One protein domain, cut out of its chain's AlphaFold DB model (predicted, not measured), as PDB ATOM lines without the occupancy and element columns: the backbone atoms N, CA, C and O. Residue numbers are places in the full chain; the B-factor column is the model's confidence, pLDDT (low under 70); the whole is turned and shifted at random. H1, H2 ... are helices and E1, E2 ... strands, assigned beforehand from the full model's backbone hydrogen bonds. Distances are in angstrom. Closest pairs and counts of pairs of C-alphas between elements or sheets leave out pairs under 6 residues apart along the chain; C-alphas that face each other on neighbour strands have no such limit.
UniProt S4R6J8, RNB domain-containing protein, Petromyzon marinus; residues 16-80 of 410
ATOM      1  N   SER A  16     147.306 159.782  76.977       90.00
ATOM      2  CA  SER A  16     147.414 160.291  78.350       90.00
ATOM      3  C   SER A  16     146.413 161.414  78.648       90.00
ATOM      4  O   SER A  16     145.823 161.436  79.729       90.00
ATOM      5  N   GLN A  17     146.180 162.314  77.690       91.19
ATOM      6  CA  GLN A  17     145.207 163.398  77.819       91.19
ATOM      7  C   GLN A  17     143.773 162.881  77.714       91.19
ATOM      8  O   GLN A  17     142.919 163.332  78.474       91.19
ATOM      9  N   LEU A  18     143.513 161.907  76.833       90.06
ATOM     10  CA  LEU A  18     142.200 161.262  76.729       90.06
ATOM     11  C   LEU A  18     141.821 160.571  78.043       90.06
ATOM     12  O   LEU A  18     140.763 160.842  78.600       90.06
ATOM     13  N   GLN A  19     142.722 159.760  78.604       89.00
ATOM     14  CA  GLN A  19     142.491 159.079  79.882       89.00
ATOM     15  C   GLN A  19     142.272 160.061  81.037       89.00
ATOM     16  O   GLN A  19     141.406 159.840  81.885       89.00
ATOM     17  N   GLN A  20     143.044 161.153  81.085       91.00
ATOM     18  CA  GLN A  20     142.851 162.196  82.089       91.00
ATOM     19  C   GLN A  20     141.504 162.905  81.909       91.00
ATOM     20  O   GLN A  20     140.809 163.126  82.898       91.00
ATOM     21  N   GLY A  21     141.127 163.224  80.670       88.88
ATOM     22  CA  GLY A  21     139.877 163.905  80.349       88.88
ATOM     23  C   GLY A  21     138.637 163.054  80.620       88.88
ATOM     24  O   GLY A  21     137.648 163.583  81.119       88.88
ATOM     25  N   VAL A  22     138.698 161.738  80.389       88.56
ATOM     26  CA  VAL A  22     137.629 160.804  80.784       88.56
ATOM     27  C   VAL A  22     137.520 160.735  82.311       88.56
ATOM     28  O   VAL A  22     136.431 160.874  82.860       88.56
ATOM     29  N   ARG A  23     138.647 160.620  83.031       88.06
ATOM     30  CA  ARG A  23     138.656 160.605  84.511       88.06
ATOM     31  C   ARG A  23     138.156 161.905  85.133       88.06
ATOM     32  O   ARG A  23     137.556 161.870  86.201       88.06
ATOM     33  N   SER A  24     138.421 163.043  84.497       89.06
ATOM     34  CA  SER A  24     137.937 164.345  84.956       89.06
ATOM     35  C   SER A  24     136.501 164.646  84.516       89.06
ATOM     36  O   SER A  24     136.008 165.725  84.828       89.06
ATOM     37  N   GLY A  25     135.852 163.751  83.757       84.50
ATOM     38  CA  GLY A  25     134.507 163.952  83.205       84.50
ATOM     39  C   GLY A  25     134.423 165.007  82.097       84.50
ATOM     40  O   GLY A  25     133.332 165.459  81.769       84.50
ATOM     41  N   ARG A  26     135.563 165.426  81.533       88.94
ATOM     42  CA  ARG A  26     135.620 166.378  80.412       88.94
ATOM     43  C   ARG A  26     135.260 165.703  79.091       88.94
ATOM     44  O   ARG A  26     134.588 166.306  78.261       88.94
ATOM     45  N   PHE A  27     135.733 164.475  78.900       91.00
ATOM     46  CA  PHE A  27     135.402 163.664  77.737       91.00
ATOM     47  C   PHE A  27     134.447 162.552  78.126       91.00
ATOM     48  O   PHE A  27     134.531 161.994  79.221       91.00
ATOM     49  N   VAL A  28     133.574 162.212  77.189       89.75
ATOM     50  CA  VAL A  28     132.646 161.100  77.308       89.75
ATOM     51  C   VAL A  28     133.118 159.996  76.373       89.75
ATOM     52  O   VAL A  28     133.327 160.233  75.187       89.75
ATOM     53  N   GLN A  29     133.326 158.801  76.917       90.62
ATOM     54  CA  GLN A  29     133.722 157.629  76.146       90.62
ATOM     55  C   GLN A  29     132.489 156.777  75.835       90.62
ATOM     56  O   GLN A  29     131.659 156.548  76.715       90.62
ATOM     57  N   GLY A  30     132.386 156.284  74.605       90.88
ATOM     58  CA  GLY A  30     131.290 155.417  74.185       90.88
ATOM     59  C   GLY A  30     131.589 154.693  72.879       90.88
ATOM     60  O   GLY A  30     132.674 154.837  72.314       90.88
ATOM     61  N   THR A  31     130.615 153.916  72.416       92.31
ATOM     62  CA  THR A  31     130.668 153.237  71.116       92.31
ATOM     63  C   THR A  31     130.017 154.125  70.066       92.31
ATOM     64  O   THR A  31     128.898 154.604  70.276       92.31
ATOM     65  N   PHE A  32     130.715 154.376  68.963       92.44
ATOM     66  CA  PHE A  32     130.205 155.175  67.859       92.44
ATOM     67  C   PHE A  32     129.326 154.335  66.927       92.44
ATOM     68  O   PHE A  32     129.742 153.295  66.430       92.44
ATOM     69  N   LEU A  33     128.113 154.808  66.660       90.06
ATOM     70  CA  LEU A  33     127.152 154.180  65.761       90.06
ATOM     71  C   LEU A  33     126.906 155.114  64.577       90.06
ATOM     72  O   LEU A  33     126.161 156.088  64.690       90.06
ATOM     73  N   ALA A  34     127.535 154.829  63.436       87.94
ATOM     74  CA  ALA A  34     127.274 155.556  62.194       87.94
ATOM     75  C   ALA A  34     125.792 155.450  61.782       87.94
ATOM     76  O   ALA A  34     125.192 154.376  61.887       87.94
ATOM     77  N   SER A  35     125.205 156.552  61.305       84.62
ATOM     78  CA  SER A  35     123.845 156.540  60.761       84.62
ATOM     79  C   SER A  35     123.815 155.839  59.404       84.62
ATOM     80  O   SER A  35     124.642 156.110  58.535       84.62
ATOM     81  N   ARG A  36     122.827 154.961  59.198       80.19
ATOM     82  CA  ARG A  36     122.610 154.272  57.912       80.19
ATOM     83  C   ARG A  36     122.040 155.191  56.833       80.19
ATOM     84  O   ARG A  36     122.202 154.930  55.648       80.19
ATOM     85  N   GLU A  37     121.350 156.246  57.252       78.50
ATOM     86  CA  GLU A  37     120.641 157.157  56.353       78.50
ATOM     87  C   GLU A  37     121.465 158.402  56.029       78.50
ATOM     88  O   GLU A  37     121.159 159.085  55.061       78.50
ATOM     89  N   ASN A  38     122.488 158.724  56.825       82.06
ATOM     90  CA  ASN A  38     123.265 159.945  56.658       82.06
ATOM     91  C   ASN A  38     124.726 159.746  57.084       82.06
ATOM     92  O   ASN A  38     125.032 159.748  58.274       82.06
ATOM     93  N   TYR A  39     125.647 159.658  56.119       81.69
ATOM     94  CA  TYR A  39     127.083 159.467  56.392       81.69
ATOM     95  C   TYR A  39     127.745 160.636  57.152       81.69
ATOM     96  O   TYR A  39     128.866 160.508  57.644       81.69
ATOM     97  N   LEU A  40     127.078 161.794  57.241       85.06
ATOM     98  CA  LEU A  40     127.529 162.941  58.029       85.06
ATOM     99  C   LEU A  40     127.069 162.870  59.486       85.06
ATOM    100  O   LEU A  40     127.381 163.780  60.250       85.06
ATOM    101  N   GLU A  41     126.325 161.842  59.881       88.19
ATOM    102  CA  GLU A  41     125.761 161.710  61.218       88.19
ATOM    103  C   GLU A  41     126.101 160.364  61.853       88.19
ATOM    104  O   GLU A  41     126.194 159.323  61.205       88.19
ATOM    105  N   GLY A  42     126.248 160.382  63.169       89.31
ATOM    106  CA  GLY A  42     126.310 159.176  63.973       89.31
ATOM    107  C   GLY A  42     126.000 159.476  65.426       89.31
ATOM    108  O   GLY A  42     125.982 160.630  65.857       89.31
ATOM    109  N   THR A  43     125.752 158.426  66.190       90.38
ATOM    110  CA  THR A  43     125.353 158.520  67.587       90.38
ATOM    111  C   THR A  43     126.393 157.838  68.452       90.38
ATOM    112  O   THR A  43     126.765 156.694  68.216       90.38
ATOM    113  N   LEU A  44     126.857 158.522  69.489       90.25
ATOM    114  CA  LEU A  44     127.656 157.899  70.529       90.25
ATOM    115  C   LEU A  44     126.735 157.272  71.570       90.25
ATOM    116  O   LEU A  44     125.988 157.988  72.243       90.25
ATOM    117  N   ARG A  45     126.838 155.958  71.753       88.06
ATOM    118  CA  ARG A  45     126.167 155.247  72.841       88.06
ATOM    119  C   ARG A  45     127.083 155.178  74.054       88.06
ATOM    120  O   ARG A  45     128.141 154.545  74.028       88.06
ATOM    121  N   VAL A  46     126.666 155.834  75.130       86.25
ATOM    122  CA  VAL A  46     127.406 155.914  76.390       86.25
ATOM    123  C   VAL A  46     126.726 155.005  77.401       86.25
ATOM    124  O   VAL A  46     125.590 155.261  77.806       86.25
ATOM    125  N   ARG A  47     127.434 153.954  77.824       75.38
ATOM    126  CA  ARG A  47     126.958 153.055  78.881       75.38
ATOM    127  C   ARG A  47     126.948 153.813  80.209       75.38
ATOM    128  O   ARG A  47     128.006 154.188  80.712       75.38
ATOM    129  N   GLY A  48     125.759 154.084  80.740       64.12
ATOM    130  CA  GLY A  48     125.580 154.696  82.057       64.12
ATOM    131  C   GLY A  48     125.610 153.669  83.193       64.12
ATOM    132  O   GLY A  48     125.475 152.469  82.962       64.12
ATOM    133  N   ASP A  49     125.735 154.143  84.436       48.00
ATOM    134  CA  ASP A  49     125.403 153.345  85.625       48.00
ATOM    135  C   ASP A  49     123.868 153.188  85.696       48.00
ATOM    136  O   ASP A  49     123.169 154.044  86.241       48.00
ATOM    137  N   GLY A  50     123.332 152.125  85.084       51.69
ATOM    138  CA  GLY A  50     121.897 151.799  85.041       51.69
ATOM    139  C   GLY A  50     121.378 151.458  83.636       51.69
ATOM    140  O   GLY A  50     122.141 151.405  82.682       51.69
ATOM    141  N   ASP A  51     120.063 151.246  83.509       51.62
ATOM    142  CA  ASP A  51     119.367 150.878  82.252       51.62
ATOM    143  C   ASP A  51     119.048 152.094  81.348       51.62
ATOM    144  O   ASP A  51     118.180 152.044  80.482       51.62
ATOM    145  N   SER A  52     119.713 153.233  81.580       56.91
ATOM    146  CA  SER A  52     119.551 154.448  80.777       56.91
ATOM    147  C   SER A  52     120.814 154.701  79.963       56.91
ATOM    148  O   SER A  52     121.737 155.386  80.419       56.91
ATOM    149  N   ASP A  53     120.851 154.154  78.755       66.62
ATOM    150  CA  ASP A  53     121.874 154.518  77.785       66.62
ATOM    151  C   ASP A  53     121.679 155.978  77.369       66.62
ATOM    152  O   ASP A  53     120.574 156.409  77.031       66.62
ATOM    153  N   LYS A  54     122.758 156.761  77.435       77.88
ATOM    154  CA  LYS A  54     122.761 158.126  76.911       77.88
ATOM    155  C   LYS A  54     123.255 158.092  75.477       77.88
ATOM    156  O   LYS A  54     124.325 157.549  75.201       77.88
ATOM    157  N   GLU A  55     122.493 158.719  74.598       84.94
ATOM    158  CA  GLU A  55     122.830 158.875  73.191       84.94
ATOM    159  C   GLU A  55     123.234 160.322  72.916       84.94
ATOM    160  O   GLU A  55     122.525 161.260  73.288       84.94
ATOM    161  N   VAL A  56     124.399 160.510  72.296       87.88
ATOM    162  CA  VAL A  56     124.906 161.829  71.898       87.88
ATOM    163  C   VAL A  56     125.023 161.870  70.381       87.88
ATOM    164  O   VAL A  56     125.768 161.085  69.801       87.88
ATOM    165  N   LEU A  57     124.311 162.796  69.743       90.19
ATOM    166  CA  LEU A  57     124.399 163.011  68.301       90.19
ATOM    167  C   LEU A  57     125.720 163.703  67.938       90.19
ATOM    168  O   LEU A  57     126.089 164.719  68.530       90.19
ATOM    169  N   ILE A  58     126.394 163.179  66.921       90.31
ATOM    170  CA  ILE A  58     127.581 163.760  66.300       90.31
ATOM    171  C   ILE A  58     127.234 164.045  64.840       90.31
ATOM    172  O   ILE A  58     126.834 163.143  64.108       90.31
ATOM    173  N   GLN A  59     127.387 165.299  64.417       88.06
ATOM    174  CA  GLN A  59     127.038 165.747  63.067       88.06
ATOM    175  C   GLN A  59     128.228 166.453  62.401       88.06
ATOM    176  O   GLN A  59     128.852 167.324  63.002       88.06
ATOM    177  N   GLY A  60     128.511 166.110  61.145       85.44
ATOM    178  CA  GLY A  60     129.548 166.685  60.286       85.44
ATOM    179  C   GLY A  60     130.871 165.906  60.278       85.44
ATOM    180  O   GLY A  60     131.366 165.481  61.321       85.44
ATOM    181  N   LEU A  61     131.508 165.797  59.099       82.69
ATOM    182  CA  LEU A  61     132.758 165.034  58.898       82.69
ATOM    183  C   LEU A  61     133.874 165.422  59.878       82.69
ATOM    184  O   LEU A  61     134.534 164.557  60.445       82.69
ATOM    185  N   GLN A  62     134.071 166.720  60.123       85.19
ATOM    186  CA  GLN A  62     135.118 167.191  61.038       85.19
ATOM    187  C   GLN A  62     134.902 166.723  62.484       85.19
ATOM    188  O   GLN A  62     135.873 166.568  63.221       85.19
ATOM    189  N   HIS A  63     133.648 166.526  62.896       88.38
ATOM    190  CA  HIS A  63     133.281 166.118  64.253       88.38
ATOM    191  C   HIS A  63     133.239 164.593  64.399       88.38
ATOM    192  O   HIS A  63     133.594 164.090  65.459       88.38
ATOM    193  N   LEU A  64     132.909 163.870  63.322       86.62
ATOM    194  CA  LEU A  64     133.095 162.418  63.226       86.62
ATOM    195  C   LEU A  64     134.575 162.024  63.307       86.62
ATOM    196  O   LEU A  64     134.907 160.984  63.859       86.62
ATOM    197  N   ASN A  65     135.462 162.872  62.777       88.69
ATOM    198  CA  ASN A  65     136.915 162.753  62.903       88.69
ATOM    199  C   ASN A  65     137.459 161.343  62.606       88.69
ATOM    200  O   ASN A  65     138.184 160.763  63.412       88.69
ATOM    201  N   ARG A  66     137.115 160.809  61.428       87.25
ATOM    202  CA  ARG A  66     137.549 159.483  60.945       87.25
ATOM    203  C   ARG A  66     137.075 158.293  61.803       87.25
ATOM    204  O   ARG A  66     137.665 157.225  61.691       87.25
ATOM    205  N   ALA A  67     136.055 158.467  62.647       86.88
ATOM    206  CA  ALA A  67     135.440 157.361  63.381       86.88
ATOM    207  C   ALA A  67     134.681 156.417  62.437       86.88
ATOM    208  O   ALA A  67     133.953 156.870  61.551       86.88
ATOM    209  N   MET A  68     134.830 155.116  62.669       87.38
ATOM    210  CA  MET A  68     134.136 154.037  61.970       87.38
ATOM    211  C   MET A  68     133.068 153.418  62.873       87.38
ATOM    212  O   MET A  68     133.154 153.504  64.098       87.38
ATOM    213  N   HIS A  69     132.038 152.812  62.273       86.81
ATOM    214  CA  HIS A  69     130.989 152.116  63.027       86.81
ATOM    215  C   HIS A  69     131.607 151.116  64.018       86.81
ATOM    216  O   HIS A  69     132.548 150.411  63.671       86.81
ATOM    217  N   ASP A  70     131.083 151.095  65.244       88.69
ATOM    218  CA  ASP A  70     131.555 150.314  66.394       88.69
ATOM    219  C   ASP A  70     132.910 150.713  67.007       88.69
ATOM    220  O   ASP A  70     133.333 150.118  68.006       88.69
ATOM    221  N   ASP A  71     133.550 151.788  66.537       91.12
ATOM    222  CA  ASP A  71     134.740 152.322  67.201       91.12
ATOM    223  C   ASP A  71     134.435 152.787  68.636       91.12
ATOM    224  O   ASP A  71     133.428 153.443  68.929       91.12
ATOM    225  N   ILE A  72     135.374 152.518  69.549       90.62
ATOM    226  CA  ILE A  72     135.370 153.114  70.887       90.62
ATOM    227  C   ILE A  72     136.028 154.489  70.796       90.62
ATOM    228  O   ILE A  72     137.252 154.603  70.705       90.62
ATOM    229  N   VAL A  73     135.218 155.544  70.882       92.88
ATOM    230  CA  VAL A  73     135.677 156.930  70.728       92.88
ATOM    231  C   VAL A  73     135.463 157.745  72.003       92.88
ATOM    232  O   VAL A  73     134.644 157.417  72.864       92.88
ATOM    233  N   CYS A  74     136.232 158.827  72.135       91.12
ATOM    234  CA  CYS A  74     136.057 159.836  73.177       91.12
ATOM    235  C   CYS A  74     135.571 161.135  72.534       91.12
ATOM    236  O   CYS A  74     136.221 161.635  71.617       91.12
ATOM    237  N   VAL A  75     134.475 161.700  73.039       91.88
ATOM    238  CA  VAL A  75     133.915 162.967  72.548       91.88
ATOM    239  C   VAL A  75     133.981 164.054  73.611       91.88
ATOM    240  O   VAL A  75     133.856 163.793  74.809       91.88
ATOM    241  N   GLU A  76     134.158 165.294  73.167       91.62
ATOM    242  CA  GLU A  76     133.994 166.491  73.992       91.62
ATOM    243  C   GLU A  76     132.627 167.105  73.696       91.62
ATOM    244  O   GLU A  76     132.296 167.366  72.539       91.62
ATOM    245  N   MET A  77     131.823 167.329  74.735       89.44
ATOM    246  CA  MET A  77     130.494 167.913  74.567       89.44
ATOM    247  C   MET A  77     130.612 169.382  74.162       89.44
ATOM    248  O   MET A  77     131.280 170.170  74.836       89.44
ATOM    249  N   PHE A  78     129.920 169.771  73.091       90.25
ATOM    250  CA  PHE A  78     129.752 171.186  72.786       90.25
ATOM    251  C   PHE A  78     128.873 171.878  73.842       90.25
ATOM    252  O   PHE A  78     128.018 171.226  74.451       90.25
ATOM    253  N   PRO A  79     129.035 173.202  74.028       89.12
ATOM    254  CA  PRO A  79     128.083 174.018  74.776       89.12
ATOM    255  C   PRO A  79     126.651 173.855  74.242       89.12
ATOM    256  O   PRO A  79     126.469 173.645  73.038       89.12
ATOM    257  N   GLU A  80     125.649 173.965  75.120       84.69
ATOM    258  CA  GLU A  80     124.232 173.734  74.784       84.69
ATOM    259  C   GLU A  80     123.736 174.637  73.644       84.69
ATOM    260  O   GLU A  80     122.875 174.240  72.863       84.69
TER     261      GLU A  80
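Overview. This is residues 16 to 80 of the 410 residues of the protein "RNB domain-containing protein" of Petromyzon marinus (UniProt S4R6J8). A strongly twisted, curled sheet of four strands makes the body, with the strand E1, which bends at residue 31, running through its middle, the eight-residue helix H1 over E1 and standing up from the sheet, and the short helix H2 only grazing it. The printed part has 65 residues, with H1, E1, E2, E3, H2 and E4 in that order; the sheet runs E3, E2, E1, E4, all antiparallel. The class is mixed, helices and strands. The whole is compact, with a radius of gyration of the C-alphas of 11.9 A and spans of 33 by 28 by 25 A.

Along the chain. H1, residues 16 to 23, begins at C-alpha 16 (147.414, 160.291, 78.350). E1, residues 27 to 34, is 19.3 A long and bends by 65 degrees at residue 31. E2, residues 41 to 46, and E3, residues 54 to 59, are 16.3 A and 16.4 A long. H2 is residues 61 to 64. E4, residues 72 to 76, ends at C-alpha 76 (133.994, 166.491, 73.992).

Arrangement. E1, E2 and E3 form a meander, each strand the antiparallel neighbour of the one before, and make the hairpins E1 and E2, E2 and E3. N 33 and O 43 are 2.8 A apart, and N 44 and O 56 are 2.8 A apart, within hydrogen-bond range. The pairing is staggered: E1 pairs with E4 over residues 27 to 31, with N 28 and O 75 2.9 A apart, and with E2 over residues 31 to 34. The edge strands E3 and E4 are apart. H1 is on the sheet over E1, at a height of 8.6 A; the closest C-alphas of H1 and E1, of Gly 21 and Phe 27, are 5.2 A apart. H2 only grazes the sheet; its closest C-alphas with E3, of Leu 64 and Ile 58, are 6.5 A apart. H1 and H2 are apart. Every O i to N i+4 pair of H1 is within hydrogen-bond range; H2 is too short for such a pair.

Size, cuts and confidence. The two C-alphas farthest apart, those of Ser 16 and Glu 37, are 34.8 A apart. The printed part has no cut, and no link is long. Mean pLDDT of the printed part is 84.9; residues 48 to 53, in the link from E2 to E3, are under 70.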